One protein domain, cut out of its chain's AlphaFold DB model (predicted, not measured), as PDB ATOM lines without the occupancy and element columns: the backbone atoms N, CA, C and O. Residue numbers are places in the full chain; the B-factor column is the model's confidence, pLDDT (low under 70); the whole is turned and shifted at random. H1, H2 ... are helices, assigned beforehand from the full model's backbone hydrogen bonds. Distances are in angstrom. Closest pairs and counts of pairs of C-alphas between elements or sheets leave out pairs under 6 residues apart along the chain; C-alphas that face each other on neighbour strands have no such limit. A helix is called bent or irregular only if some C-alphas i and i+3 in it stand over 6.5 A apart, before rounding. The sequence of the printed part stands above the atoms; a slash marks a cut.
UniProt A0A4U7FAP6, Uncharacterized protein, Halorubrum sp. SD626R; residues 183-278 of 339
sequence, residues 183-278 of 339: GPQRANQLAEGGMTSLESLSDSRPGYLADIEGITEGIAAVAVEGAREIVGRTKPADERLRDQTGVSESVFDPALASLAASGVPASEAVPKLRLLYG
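AT A GLANCE: This is residues 183 to 278 of the 339 residues of an uncharacterized protein of Halorubrum sp. SD626R (UniProt A0A4U7FAP6). Helix H4 crosses the middle of an elongated domain, with short helices H2 and H3 packed on it and H1 near it towards one end, and a cluster of three helices, H5, H6 and H7, towards the other. The centres of H5, H6 and H7 make a triangle. The printed part has 96 residues with seven named helices, H1 to H7 in chain order, and no named strand; its class is all helix. It is compact, with a radius of gyration of the C-alphas of 13.6 A, and spans 40 by 23 by 21 A.

HOW THE PARTS SIT: H1, residues 184 to 192, touches no helix but is near the hub H4, residues 217 to 230. H2, residues 198 to 203, touches H4 at a steep tilt of 63 degrees, opposite ways; their closest C-alphas, of Ser 202 and Arg 228, are 4.9 A apart. H3, residues 206 to 209, touches H4, the closest C-alphas being Pro 206 and Ala 220, 4.7 A. H5, residues 237 to 245, touches H6, residues 249 to 261, at a steep tilt of 47 degrees, closest at C-alphas 238 and 249, 5.3 A. H7, residues 266 to 277, touches H5, closest at C-alphas 266 and 237, 6.0 A, and H6, closest at C-alphas 269 and 259, 7.1 A. H6 only just touches H4, with 3 pairs of C-alphas within 8 A, the closest being Val 222 and Ala 260, 5.9 A. With residues 266 to 267 alone H7 touches H4, about perpendicular at 83 degrees, closest at C-alphas 266 and 222, 6.9 A. Helix packing is mostly crossed: of 6 touching pairs with a tilt, 0 are shallow. Every O i to N i+4 pair is within hydrogen-bond range in H1, H2, H4 and H5, against 7 of 9 in H6 and 6 of 8 in H7; H3 is too short for such a pair.

IN THESE COORDINATES: H1 begins at C-alpha 184 (-20.018, 24.443, -11.603). H4 measures 19.9 A from first to last C-alpha, H6 17.8 A and H7 15.3 A. H6 and H7 are only just irregular: C-alphas 251 and 254 are 6.9 A apart, 268 and 271 6.6 A. H7 ends at C-alpha 277 (-12.540, 18.685, -39.834).

THE WHOLE: The C-alphas of Glu 192 and Gly 246, the two farthest apart, are 40.3 A from each other. The printed part has no cut and no long link. Its mean pLDDT is 95.8, and no printed residue is under 70.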
ATOM      1  N   GLY A 183     -19.215  21.912 -15.817       96.62
ATOM      2  CA  GLY A 183     -19.567  23.209 -15.235       96.62
ATOM      3  C   GLY A 183     -19.726  23.161 -13.708       96.62
ATOM      4  O   GLY A 183     -19.741  22.069 -13.131       96.62
ATOM      5  N   PRO A 184     -19.981  24.316 -13.063       96.94
ATOM      6  CA  PRO A 184     -20.018  24.443 -11.603       96.94
ATOM      7  C   PRO A 184     -20.957  23.460 -10.905       96.94
ATOM      8  O   PRO A 184     -20.629  22.879  -9.878       96.94
ATOM      9  N   GLN A 185     -22.134  23.218 -11.489       97.44
ATOM     10  CA  GLN A 185     -23.100  22.277 -10.925       97.44
ATOM     11  C   GLN A 185     -22.553  20.842 -10.874       97.44
ATOM     12  O   GLN A 185     -22.694  20.179  -9.853       97.44
ATOM     13  N   ARG A 186     -21.917  20.375 -11.955       97.75
ATOM     14  CA  ARG A 186     -21.351  19.018 -12.028       97.75
ATOM     15  C   ARG A 186     -20.107  18.892 -11.153       97.75
ATOM     16  O   ARG A 186     -19.922  17.861 -10.522       97.75
ATOM     17  N   ALA A 187     -19.291  19.943 -11.089       98.06
ATOM     18  CA  ALA A 187     -18.141  20.001 -10.195       98.06
ATOM     19  C   ALA A 187     -18.564  19.882  -8.719       98.06
ATOM     20  O   ALA A 187     -17.994  19.069  -7.998       98.06
ATOM     21  N   ASN A 188     -19.613  20.603  -8.299       97.75
ATOM     22  CA  ASN A 188     -20.188  20.462  -6.956       97.75
ATOM     23  C   ASN A 188     -20.703  19.041  -6.701       97.75
ATOM     24  O   ASN A 188     -20.360  18.454  -5.686       97.75
ATOM     25  N   GLN A 189     -21.458  18.456  -7.636       97.94
ATOM     26  CA  GLN A 189     -21.957  17.079  -7.497       97.94
ATOM     27  C   GLN A 189     -20.821  16.061  -7.327       97.94
ATOM     28  O   GLN A 189     -20.911  15.168  -6.491       97.94
ATOM     29  N   LEU A 190     -19.736  16.196  -8.096       97.81
ATOM     30  CA  LEU A 190     -18.561  15.332  -7.966       97.81
ATOM     31  C   LEU A 190     -17.867  15.520  -6.608       97.81
ATOM     32  O   LEU A 190     -17.501  14.528  -5.979       97.81
ATOM     33  N   ALA A 191     -17.719  16.764  -6.141       97.06
ATOM     34  CA  ALA A 191     -17.130  17.069  -4.837       97.06
ATOM     35  C   ALA A 191     -17.983  16.519  -3.675       97.06
ATOM     36  O   ALA A 191     -17.457  15.839  -2.795       97.06
ATOM     37  N   GLU A 192     -19.304  16.725  -3.714       96.00
ATOM     38  CA  GLU A 192     -20.274  16.152  -2.767       96.00
ATOM     39  C   GLU A 192     -20.272  14.613  -2.809       96.00
ATOM     40  O   GLU A 192     -20.447  13.959  -1.781       96.00
ATOM     41  N   GLY A 193     -20.009  14.031  -3.983       95.62
ATOM     42  CA  GLY A 193     -19.804  12.597  -4.198       95.62
ATOM     43  C   GLY A 193     -18.452  12.057  -3.712       95.62
ATOM     44  O   GLY A 193     -18.157  10.882  -3.929       95.62
ATOM     45  N   GLY A 194     -17.628  12.883  -3.060       95.31
ATOM     46  CA  GLY A 194     -16.365  12.478  -2.443       95.31
ATOM     47  C   GLY A 194     -15.128  12.612  -3.334       95.31
ATOM     48  O   GLY A 194     -14.052  12.166  -2.936       95.31
ATOM     49  N   MET A 195     -15.235  13.228  -4.517       96.75
ATOM     50  CA  MET A 195     -14.065  13.512  -5.357       96.75
ATOM     51  C   MET A 195     -13.290  14.702  -4.795       96.75
ATOM     52  O   MET A 195     -13.780  15.828  -4.787       96.75
ATOM     53  N   THR A 196     -12.063  14.458  -4.339       94.75
ATOM     54  CA  THR A 196     -11.257  15.467  -3.627       94.75
ATOM     55  C   THR A 196     -10.116  16.063  -4.451       94.75
ATOM     56  O   THR A 196      -9.533  17.070  -4.048       94.75
ATOM     57  N   SER A 197      -9.784  15.478  -5.605       96.81
ATOM     58  CA  SER A 197      -8.741  15.983  -6.504       96.81
ATOM     59  C   SER A 197      -8.884  15.451  -7.933       96.81
ATOM     60  O   SER A 197      -9.595  14.471  -8.177       96.81
ATOM     61  N   LEU A 198      -8.164  16.068  -8.879       97.75
ATOM     62  CA  LEU A 198      -8.056  15.558 -10.250       97.75
ATOM     63  C   LEU A 198      -7.329  14.213 -10.303       97.75
ATOM     64  O   LEU A 198      -7.694  13.367 -11.112       97.75
ATOM     65  N   GLU A 199      -6.342  13.980  -9.437       97.50
ATOM     66  CA  GLU A 199      -5.630  12.704  -9.356       97.50
ATOM     67  C   GLU A 199      -6.595  11.573  -8.986       97.50
ATOM     68  O   GLU A 199      -6.700  10.597  -9.729       97.50
ATOM     69  N   SER A 200      -7.372  11.747  -7.910       96.19
ATOM     70  CA  SER A 200      -8.375  10.769  -7.474       96.19
ATOM     71  C   SER A 200      -9.441  10.529  -8.546       96.19
ATOM     72  O   SER A 200      -9.818   9.384  -8.811       96.19
ATOM     73  N   LEU A 201      -9.881  11.591  -9.223       97.44
ATOM     74  CA  LEU A 201     -10.829  11.482 -10.324       97.44
ATOM     75  C   LEU A 201     -10.229  10.734 -11.529       97.44
ATOM     76  O   LEU A 201     -10.905   9.910 -12.136       97.44
ATOM     77  N   SER A 202      -8.953  10.960 -11.854       97.06
ATOM     78  CA  SER A 202      -8.273  10.317 -12.989       97.06
ATOM     79  C   SER A 202      -8.075   8.803 -12.811       97.06
ATOM     80  O   SER A 202      -8.029   8.067 -13.805       97.06
ATOM     81  N   ASP A 203      -7.984   8.348 -11.556       93.50
ATOM     82  CA  ASP A 203      -7.909   6.938 -11.145       93.50
ATOM     83  C   ASP A 203      -9.285   6.272 -10.999       93.50
ATOM     84  O   ASP A 203      -9.389   5.045 -10.899       93.50
ATOM     85  N   SER A 204     -10.357   7.064 -10.992       95.88
ATOM     86  CA  SER A 204     -11.715   6.562 -10.812       95.88
ATOM     87  C   SER A 204     -12.245   5.864 -12.065       95.88
ATOM     88  O   SER A 204     -11.814   6.111 -13.194       95.88
ATOM     89  N   ARG A 205     -13.231   4.982 -11.871       92.56
ATOM     90  CA  ARG A 205     -13.963   4.345 -12.974       92.56
ATOM     91  C   ARG A 205     -15.264   5.102 -13.238       92.56
ATOM     92  O   ARG A 205     -15.968   5.392 -12.269       92.56
ATOM     93  N   PRO A 206     -15.652   5.327 -14.507       94.19
ATOM     94  CA  PRO A 206     -16.888   6.040 -14.828       94.19
ATOM     95  C   PRO A 206     -18.136   5.444 -14.165       94.19
ATOM     96  O   PRO A 206     -18.968   6.182 -13.648       94.19
ATOM     97  N   GLY A 207     -18.224   4.110 -14.100       91.62
ATOM     98  CA  GLY A 207     -19.352   3.416 -13.479       91.62
ATOM     99  C   GLY A 207     -19.553   3.742 -11.995       91.62
ATOM    100  O   GLY A 207     -20.692   3.871 -11.575       91.62
ATOM    101  N   TYR A 208     -18.480   3.945 -11.218       92.12
ATOM    102  CA  TYR A 208     -18.607   4.314  -9.799       92.12
ATOM    103  C   TYR A 208     -19.113   5.746  -9.615       92.12
ATOM    104  O   TYR A 208     -19.867   6.033  -8.696       92.12
ATOM    105  N   LEU A 209     -18.705   6.658 -10.497       95.69
ATOM    106  CA  LEU A 209     -19.136   8.055 -10.432       95.69
ATOM    107  C   LEU A 209     -20.570   8.238 -10.933       95.69
ATOM    108  O   LEU A 209     -21.230   9.196 -10.547       95.69
ATOM    109  N   ALA A 210     -21.056   7.330 -11.781       95.94
ATOM    110  CA  ALA A 210     -22.432   7.337 -12.271       95.94
ATOM    111  C   ALA A 210     -23.471   7.051 -11.168       95.94
ATOM    112  O   ALA A 210     -24.655   7.309 -11.370       95.94
ATOM    113  N   ASP A 211     -23.035   6.551 -10.006       95.25
ATOM    114  CA  ASP A 211     -23.891   6.385  -8.827       95.25
ATOM    115  C   ASP A 211     -24.167   7.727  -8.110       95.25
ATOM    116  O   ASP A 211     -25.078   7.814  -7.284       95.25
ATOM    117  N   ILE A 212     -23.416   8.789  -8.431       97.12
ATOM    118  CA  ILE A 212     -23.638  10.141  -7.901       97.12
ATOM    119  C   ILE A 212     -24.883  10.743  -8.564       97.12
ATOM    120  O   ILE A 212     -25.003  10.791  -9.791       97.12
ATOM    121  N   GLU A 213     -25.814  11.261  -7.757       97.00
ATOM    122  CA  GLU A 213     -27.072  11.815  -8.259       97.00
ATOM    123  C   GLU A 213     -26.839  12.943  -9.281       97.00
ATOM    124  O   GLU A 213     -26.242  13.983  -9.001       97.00
ATOM    125  N   GLY A 214     -27.360  12.742 -10.496       95.38
ATOM    126  CA  GLY A 214     -27.256  13.701 -11.596       95.38
ATOM    127  C   GLY A 214     -25.989  13.577 -12.448       95.38
ATOM    128  O   GLY A 214     -25.868  14.308 -13.435       95.38
ATOM    129  N   ILE A 215     -25.094  12.635 -12.139       97.88
ATOM    130  CA  ILE A 215     -23.955  12.273 -12.983       97.88
ATOM    131  C   ILE A 215     -24.315  11.022 -13.784       97.88
ATOM    132  O   ILE A 215     -24.548   9.952 -13.240       97.88
ATOM    133  N   THR A 216     -24.387  11.147 -15.109       97.62
ATOM    134  CA  THR A 216     -24.564   9.980 -15.984       97.62
ATOM    135  C   THR A 216     -23.220   9.314 -16.262       97.62
ATOM    136  O   THR A 216     -22.178   9.960 -16.168       97.62
ATOM    137  N   GLU A 217     -23.227   8.052 -16.695       95.56
ATOM    138  CA  GLU A 217     -21.999   7.329 -17.065       95.56
ATOM    139  C   GLU A 217     -21.172   8.062 -18.137       95.56
ATOM    140  O   GLU A 217     -19.950   8.129 -18.036       95.56
ATOM    141  N   GLY A 218     -21.823   8.696 -19.119       96.00
ATOM    142  CA  GLY A 218     -21.132   9.514 -20.123       96.00
ATOM    143  C   GLY A 218     -20.462  10.760 -19.530       96.00
ATOM    144  O   GLY A 218     -19.324  11.076 -19.866       96.00
ATOM    145  N   ILE A 219     -21.125  11.450 -18.595       98.25
ATOM    146  CA  ILE A 219     -20.532  12.603 -17.894       98.25
ATOM    147  C   ILE A 219     -19.389  12.167 -16.977       98.25
ATOM    148  O   ILE A 219     -18.366  12.845 -16.918       98.25
ATOM    149  N   ALA A 220     -19.532  11.026 -16.309       97.88
ATOM    150  CA  ALA A 220     -18.460  10.424 -15.536       97.88
ATOM    151  C   ALA A 220     -17.246  10.086 -16.415       97.88
ATOM    152  O   ALA A 220     -16.119  10.391 -16.035       97.88
ATOM    153  N   ALA A 221     -17.461   9.522 -17.608       97.06
ATOM    154  CA  ALA A 221     -16.388   9.240 -18.560       97.06
ATOM    155  C   ALA A 221     -15.672  10.520 -19.018       97.06
ATOM    156  O   ALA A 221     -14.444  10.567 -19.006       97.06
ATOM    157  N   VAL A 222     -16.427  11.581 -19.334       98.25
ATOM    158  CA  VAL A 222     -15.875  12.913 -19.642       98.25
ATOM    159  C   VAL A 222     -15.020  13.442 -18.488       98.25
ATOM    160  O   VAL A 222     -13.909  13.913 -18.719       98.25
ATOM    161  N   ALA A 223     -15.515  13.350 -17.251       98.19
ATOM    162  CA  ALA A 223     -14.805  13.829 -16.070       98.19
ATOM    163  C   ALA A 223     -13.484  13.070 -15.849       98.19
ATOM    164  O   ALA A 223     -12.445  13.694 -15.644       98.19
ATOM    165  N   VAL A 224     -13.506  11.737 -15.942       98.00
ATOM    166  CA  VAL A 224     -12.316  10.886 -15.771       98.00
ATOM    167  C   VAL A 224     -11.283  11.146 -16.868       98.00
ATOM    168  O   VAL A 224     -10.113  11.375 -16.560       98.00
ATOM    169  N   GLU A 225     -11.684  11.141 -18.144       97.69
ATOM    170  CA  GLU A 225     -10.757  11.386 -19.257       97.69
ATOM    171  C   GLU A 225     -10.169  12.795 -19.209       97.69
ATOM    172  O   GLU A 225      -8.956  12.959 -19.318       97.69
ATOM    173  N   GLY A 226     -11.000  13.808 -18.968       97.81
ATOM    174  CA  GLY A 226     -10.524  15.179 -18.849       97.81
ATOM    175  C   GLY A 226      -9.587  15.380 -17.656       97.81
ATOM    176  O   GLY A 226      -8.581  16.076 -17.776       97.81
ATOM    177  N   ALA A 227      -9.843  14.714 -16.524       98.12
ATOM    178  CA  ALA A 227      -8.907  14.706 -15.405       98.12
ATOM    179  C   ALA A 227      -7.561  14.085 -15.805       98.12
ATOM    180  O   ALA A 227      -6.524  14.689 -15.535       98.12
ATOM    181  N   ARG A 228      -7.562  12.933 -16.502       97.81
ATOM    182  CA  ARG A 228      -6.344  12.273 -17.024       97.81
ATOM    183  C   ARG A 228      -5.545  13.179 -17.964       97.81
ATOM    184  O   ARG A 228      -4.315  13.164 -17.902       97.81
ATOM    185  N   GLU A 229      -6.221  13.965 -18.801       97.19
ATOM    186  CA  GLU A 229      -5.576  14.948 -19.677       97.19
ATOM    187  C   GLU A 229      -4.913  16.075 -18.867       97.19
ATOM    188  O   GLU A 229      -3.737  16.374 -19.076       97.19
ATOM    189  N   ILE A 230      -5.606  16.644 -17.874       97.75
ATOM    190  CA  ILE A 230      -5.073  17.750 -17.056       97.75
ATOM    191  C   ILE A 230      -3.891  17.309 -16.181       97.75
ATOM    192  O   ILE A 230      -2.924  18.059 -16.047       97.75
ATOM    193  N   VAL A 231      -3.930  16.103 -15.600       97.25
ATOM    194  CA  VAL A 231      -2.811  15.577 -14.789       97.25
ATOM    195  C   VAL A 231      -1.651  15.037 -15.641       97.25
ATOM    196  O   VAL A 231      -0.663  14.547 -15.097       97.25
ATOM    197  N   GLY A 232      -1.753  15.100 -16.974       95.88
ATOM    198  CA  GLY A 232      -0.689  14.695 -17.895       95.88
ATOM    199  C   GLY A 232      -0.524  13.182 -18.068       95.88
ATOM    200  O   GLY A 232       0.523  12.735 -18.533       95.88
ATOM    201  N   ARG A 233      -1.536  12.379 -17.716       92.75
ATOM    202  CA  ARG A 233      -1.553  10.925 -17.982       92.75
ATOM    203  C   ARG A 233      -1.947  10.601 -19.417       92.75
ATOM    204  O   ARG A 233      -1.645   9.523 -19.920       92.75
ATOM    205  N   THR A 234      -2.644  11.516 -20.076       92.69
ATOM    206  CA  THR A 234      -3.059  11.381 -21.469       92.69
ATOM    207  C   THR A 234      -2.834  12.699 -22.188       92.69
ATOM    208  O   THR A 234      -2.957  13.769 -21.598       92.69
ATOM    209  N   LYS A 235      -2.475  12.626 -23.469       94.62
ATOM    210  CA  LYS A 235      -2.315  13.814 -24.300       94.62
ATOM    211  C   LYS A 235      -3.684  14.491 -24.524       94.62
ATOM    212  O   LYS A 235      -4.607  13.773 -24.927       94.62
ATOM    213  N   PRO A 236      -3.813  15.818 -24.331       96.69
ATOM    214  CA  PRO A 236      -5.068  16.542 -24.533       96.69
ATOM    215  C   PRO A 236      -5.719  16.277 -25.896       96.69
ATOM    216  O   PRO A 236      -5.030  16.095 -26.907       96.69
ATOM    217  N   ALA A 237      -7.050  16.184 -25.926       96.25
ATOM    218  CA  ALA A 237      -7.808  15.793 -27.116       96.25
ATOM    219  C   ALA A 237      -7.631  16.743 -28.311       96.25
ATOM    220  O   ALA A 237      -7.519  16.297 -29.453       96.25
ATOM    221  N   ASP A 238      -7.599  18.041 -28.039       96.06
ATOM    222  CA  ASP A 238      -7.328  19.120 -28.984       96.06
ATOM    223  C   ASP A 238      -5.920  19.006 -29.579       96.06
ATOM    224  O   ASP A 238      -5.758  19.062 -30.799       96.06
ATOM    225  N   GLU A 239      -4.914  18.737 -28.746       95.44
ATOM    226  CA  GLU A 239      -3.535  18.552 -29.186       95.44
ATOM    227  C   GLU A 239      -3.390  17.279 -30.035       95.44
ATOM    228  O   GLU A 239      -2.737  17.288 -31.079       95.44
ATOM    229  N   ARG A 240      -4.051  16.181 -29.636       95.38
ATOM    230  CA  ARG A 240      -4.132  14.956 -30.450       95.38
ATOM    231  C   ARG A 240      -4.771  15.240 -31.806       95.38
ATOM    232  O   ARG A 240      -4.248  14.799 -32.824       95.38
ATOM    233  N   LEU A 241      -5.881  15.976 -31.843       96.19
ATOM    234  CA  LEU A 241      -6.555  16.338 -33.090       96.19
ATOM    235  C   LEU A 241      -5.686  17.235 -33.968       96.19
ATOM    236  O   LEU A 241      -5.611  16.999 -35.174       96.19
ATOM    237  N   ARG A 242      -4.992  18.214 -33.385       95.00
ATOM    238  CA  ARG A 242      -4.034  19.065 -34.095       95.00
ATOM    239  C   ARG A 242      -2.949  18.228 -34.755       95.00
ATOM    240  O   ARG A 242      -2.723  18.369 -35.953       95.00
ATOM    241  N   ASP A 243      -2.340  17.312 -34.013       92.81
ATOM    242  CA  ASP A 243      -1.285  16.446 -34.537       92.81
ATOM    243  C   ASP A 243      -1.808  15.475 -35.613       92.81
ATOM    244  O   ASP A 243      -1.099  15.158 -36.564       92.81
ATOM    245  N   GLN A 244      -3.063  15.024 -35.501       93.50
ATOM    246  CA  GLN A 244      -3.685  14.068 -36.428       93.50
ATOM    247  C   GLN A 244      -4.317  14.701 -37.672       93.50
ATOM    248  O   GLN A 244      -4.575  13.999 -38.650       93.50
ATOM    249  N   THR A 245      -4.598  16.004 -37.659       94.75
ATOM    250  CA  THR A 245      -5.285  16.698 -38.766       94.75
ATOM    251  C   THR A 245      -4.492  17.865 -39.349       94.75
ATOM    252  O   THR A 245      -4.804  18.346 -40.441       94.75
ATOM    253  N   GLY A 246      -3.497  18.370 -38.618       92.56
ATOM    254  CA  GLY A 246      -2.817  19.630 -38.908       92.56
ATOM    255  C   GLY A 246      -3.719  20.865 -38.778       92.56
ATOM    256  O   GLY A 246      -3.337  21.938 -39.252       92.56
ATOM    257  N   VAL A 247      -4.929  20.730 -38.227       93.56
ATOM    258  CA  VAL A 247      -5.881  21.829 -38.012       93.56
ATOM    259  C   VAL A 247      -5.640  22.446 -36.631       93.56
ATOM    260  O   VAL A 247      -5.296  21.748 -35.685       93.56
ATOM    261  N   SER A 248      -5.793  23.767 -36.510       93.50
ATOM    262  CA  SER A 248      -5.602  24.483 -35.240       93.50
ATOM    263  C   SER A 248      -6.605  24.039 -34.166       93.50
ATOM    264  O   SER A 248      -7.790  23.887 -34.459       93.50
ATOM    265  N   GLU A 249      -6.140  23.946 -32.917       93.06
ATOM    266  CA  GLU A 249      -6.937  23.659 -31.704       93.06
ATOM    267  C   GLU A 249      -8.198  24.527 -31.600       93.06
ATOM    268  O   GLU A 249      -9.278  24.019 -31.323       93.06
ATOM    269  N   SER A 250      -8.105  25.806 -31.985       94.50
ATOM    270  CA  SER A 250      -9.235  26.751 -31.964       94.50
ATOM    271  C   SER A 250     -10.465  26.313 -32.776       94.50
ATOM    272  O   SER A 250     -11.568  26.815 -32.548       94.50
ATOM    273  N   VAL A 251     -10.299  25.390 -33.729       94.62
ATOM    274  CA  VAL A 251     -11.404  24.782 -34.487       94.62
ATOM    275  C   VAL A 251     -12.094  23.682 -33.674       94.62
ATOM    276  O   VAL A 251     -13.307  23.501 -33.787       94.62
ATOM    277  N   PHE A 252     -11.338  22.959 -32.848       95.44
ATOM    278  CA  PHE A 252     -11.808  21.810 -32.083       95.44
ATOM    279  C   PHE A 252     -12.377  22.184 -30.719       95.44
ATOM    280  O   PHE A 252     -13.356  21.554 -30.317       95.44
ATOM    281  N   ASP A 253     -11.850  23.213 -30.045       93.62
ATOM    282  CA  ASP A 253     -12.281  23.583 -28.686       93.62
ATOM    283  C   ASP A 253     -13.805  23.720 -28.550       93.62
ATOM    284  O   ASP A 253     -14.382  23.109 -27.645       93.62
ATOM    285  N   PRO A 254     -14.520  24.434 -29.453       95.00
ATOM    286  CA  PRO A 254     -15.967  24.575 -29.325       95.00
ATOM    287  C   PRO A 254     -16.703  23.241 -29.507       95.00
ATOM    288  O   PRO A 254     -17.710  22.987 -28.842       95.00
ATOM    289  N   ALA A 255     -16.210  22.383 -30.406       95.81
ATOM    290  CA  ALA A 255     -16.817  21.088 -30.695       95.81
ATOM    291  C   ALA A 255     -16.596  20.100 -29.543       95.81
ATOM    292  O   ALA A 255     -17.556  19.479 -29.085       95.81
ATOM    293  N   LEU A 256     -15.365  20.006 -29.032       96.31
ATOM    294  CA  LEU A 256     -15.014  19.182 -27.877       96.31
ATOM    295  C   LEU A 256     -15.793  19.619 -26.636       96.31
ATOM    296  O   LEU A 256     -16.419  18.780 -25.995       96.31
ATOM    297  N   ALA A 257     -15.851  20.922 -26.341       94.94
ATOM    298  CA  ALA A 257     -16.616  21.435 -25.207       94.94
ATOM    299  C   ALA A 257     -18.115  21.103 -25.317       94.94
ATOM    300  O   ALA A 257     -18.737  20.694 -24.335       94.94
ATOM    301  N   SER A 258     -18.703  21.233 -26.513       95.81
ATOM    302  CA  SER A 258     -20.115  20.903 -26.746       95.81
ATOM    303  C   SER A 258     -20.406  19.403 -26.605       95.81
ATOM    304  O   SER A 258     -21.456  19.025 -26.075       95.81
ATOM    305  N   LEU A 259     -19.505  18.546 -27.087       97.25
ATOM    306  CA  LEU A 259     -19.623  17.089 -26.980       97.25
ATOM    307  C   LEU A 259     -19.445  16.625 -25.530       97.25
ATOM    308  O   LEU A 259     -20.296  15.902 -25.012       97.25
ATOM    309  N   ALA A 260     -18.430  17.144 -24.842       97.12
ATOM    310  CA  ALA A 260     -18.179  16.874 -23.431       97.12
ATOM    311  C   ALA A 260     -19.360  17.310 -22.550       97.12
ATOM    312  O   ALA A 260     -19.825  16.555 -21.694       97.12
ATOM    313  N   ALA A 261     -19.944  18.485 -22.815       95.81
ATOM    314  CA  ALA A 261     -21.144  18.944 -22.116       95.81
ATOM    315  C   ALA A 261     -22.341  17.984 -22.280       95.81
ATOM    316  O   ALA A 261     -23.190  17.909 -21.382       95.81
ATOM    317  N   SER A 262     -22.373  17.237 -23.386       97.12
ATOM    318  CA  SER A 262     -23.383  16.226 -23.720       97.12
ATOM    319  C   SER A 262     -23.038  14.819 -23.212       97.12
ATOM    320  O   SER A 262     -23.808  13.892 -23.449       97.12
ATOM    321  N   GLY A 263     -21.915  14.646 -22.505       96.56
ATOM    322  CA  GLY A 263     -21.470  13.348 -21.987       96.56
ATOM    323  C   GLY A 263     -20.770  12.462 -23.009       96.56
ATOM    324  O   GLY A 263     -20.712  11.256 -22.800       96.56
ATOM    325  N   VAL A 264     -20.260  13.038 -24.100       97.62
ATOM    326  CA  VAL A 264     -19.430  12.315 -25.067       97.62
ATOM    327  C   VAL A 264     -17.959  12.509 -24.686       97.62
ATOM    328  O   VAL A 264     -17.473  13.643 -24.765       97.62
ATOM    329  N   PRO A 265     -17.249  11.450 -24.259       96.69
ATOM    330  CA  PRO A 265     -15.846  11.541 -23.872       96.69
ATOM    331  C   PRO A 265     -14.930  11.826 -25.071       96.69
ATOM    332  O   PRO A 265     -15.297  11.624 -26.234       96.69
ATOM    333  N   ALA A 266     -13.712  12.290 -24.790       94.69
ATOM    334  CA  ALA A 266     -12.746  12.657 -25.819       94.69
ATOM    335  C   ALA A 266     -12.329  11.454 -26.675       94.69
ATOM    336  O   ALA A 266     -12.174  11.589 -27.891       94.69
ATOM    337  N   SER A 267     -12.180  10.276 -26.068       92.94
ATOM    338  CA  SER A 267     -11.892   9.016 -26.762       92.94
ATOM    339  C   SER A 267     -12.916   8.688 -27.859       92.94
ATOM    340  O   SER A 267     -12.537   8.209 -28.926       92.94
ATOM    341  N   GLU A 268     -14.192   9.017 -27.645       92.31
ATOM    342  CA  GLU A 268     -15.270   8.824 -28.621       92.31
ATOM    343  C   GLU A 268     -15.359   9.980 -29.632       92.31
ATOM    344  O   GLU A 268     -15.614   9.766 -30.821       92.31
ATOM    345  N   ALA A 269     -15.131  11.217 -29.180       96.00
ATOM    346  CA  ALA A 269     -15.235  12.412 -30.013       96.00
ATOM    347  C   ALA A 269     -14.114  12.513 -31.061       96.00
ATOM    348  O   ALA A 269     -14.377  12.846 -32.220       96.00
ATOM    349  N   VAL A 270     -12.866  12.232 -30.669       95.44
ATOM    350  CA  VAL A 270     -11.670  12.475 -31.494       95.44
ATOM    351  C   VAL A 270     -11.743  11.791 -32.868       95.44
ATOM    352  O   VAL A 270     -11.570  12.499 -33.863       95.44
ATOM    353  N   PRO A 271     -12.075  10.489 -33.002       90.94
ATOM    354  CA  PRO A 271     -12.177   9.853 -34.318       90.94
ATOM    355  C   PRO A 271     -13.192  10.536 -35.249       90.94
ATOM    356  O   PRO A 271     -12.948  10.691 -36.447       90.94
ATOM    357  N   LYS A 272     -14.325  11.000 -34.705       94.50
ATOM    358  CA  LYS A 272     -15.376  11.678 -35.483       94.50
ATOM    359  C   LYS A 272     -14.963  13.086 -35.895       94.50
ATOM    360  O   LYS A 272     -15.192  13.478 -37.037       94.50
ATOM    361  N   LEU A 273     -14.351  13.838 -34.983       95.56
ATOM    362  CA  LEU A 273     -13.871  15.192 -35.259       95.56
ATOM    363  C   LEU A 273     -12.705  15.185 -36.251       95.56
ATOM    364  O   LEU A 273     -12.667  16.041 -37.135       95.56
ATOM    365  N   ARG A 274     -11.816  14.187 -36.165       95.50
ATOM    366  CA  ARG A 274     -10.739  13.969 -37.137       95.50
ATOM    367  C   ARG A 274     -11.297  13.825 -38.550       95.50
ATOM    368  O   ARG A 274     -10.818  14.496 -39.454       95.50
ATOM    369  N   LEU A 275     -12.333  13.005 -38.722       93.56
ATOM    370  CA  LEU A 275     -12.980  12.803 -40.019       93.56
ATOM    371  C   LEU A 275     -13.726  14.050 -40.518       93.56
ATOM    372  O   LEU A 275     -13.751  14.313 -41.715       93.56
ATOM    373  N   LEU A 276     -14.366  14.799 -39.614       95.94
ATOM    374  CA  LEU A 276     -15.218  15.930 -39.988       95.94
ATOM    375  C   LEU A 276     -14.424  17.188 -40.368       95.94
ATOM    376  O   LEU A 276     -14.845  17.924 -41.258       95.94
ATOM    377  N   TYR A 277     -13.319  17.453 -39.671       95.75
ATOM    378  CA  TYR A 277     -12.540  18.685 -39.834       95.75
ATOM    379  C   TYR A 277     -11.162  18.462 -40.456       95.75
ATOM    380  O   TYR A 277     -10.556  19.419 -40.937       95.75
ATOM    381  N   GLY A 278     -10.642  17.236 -40.412       95.25
ATOM    382  CA  GLY A 278      -9.334  16.899 -40.953       95.25
ATOM    383  C   GLY A 278      -9.348  16.597 -42.451       95.25
ATOM    384  O   GLY A 278     -10.410  16.463 -43.062       95.25
TER     385      GLY A 278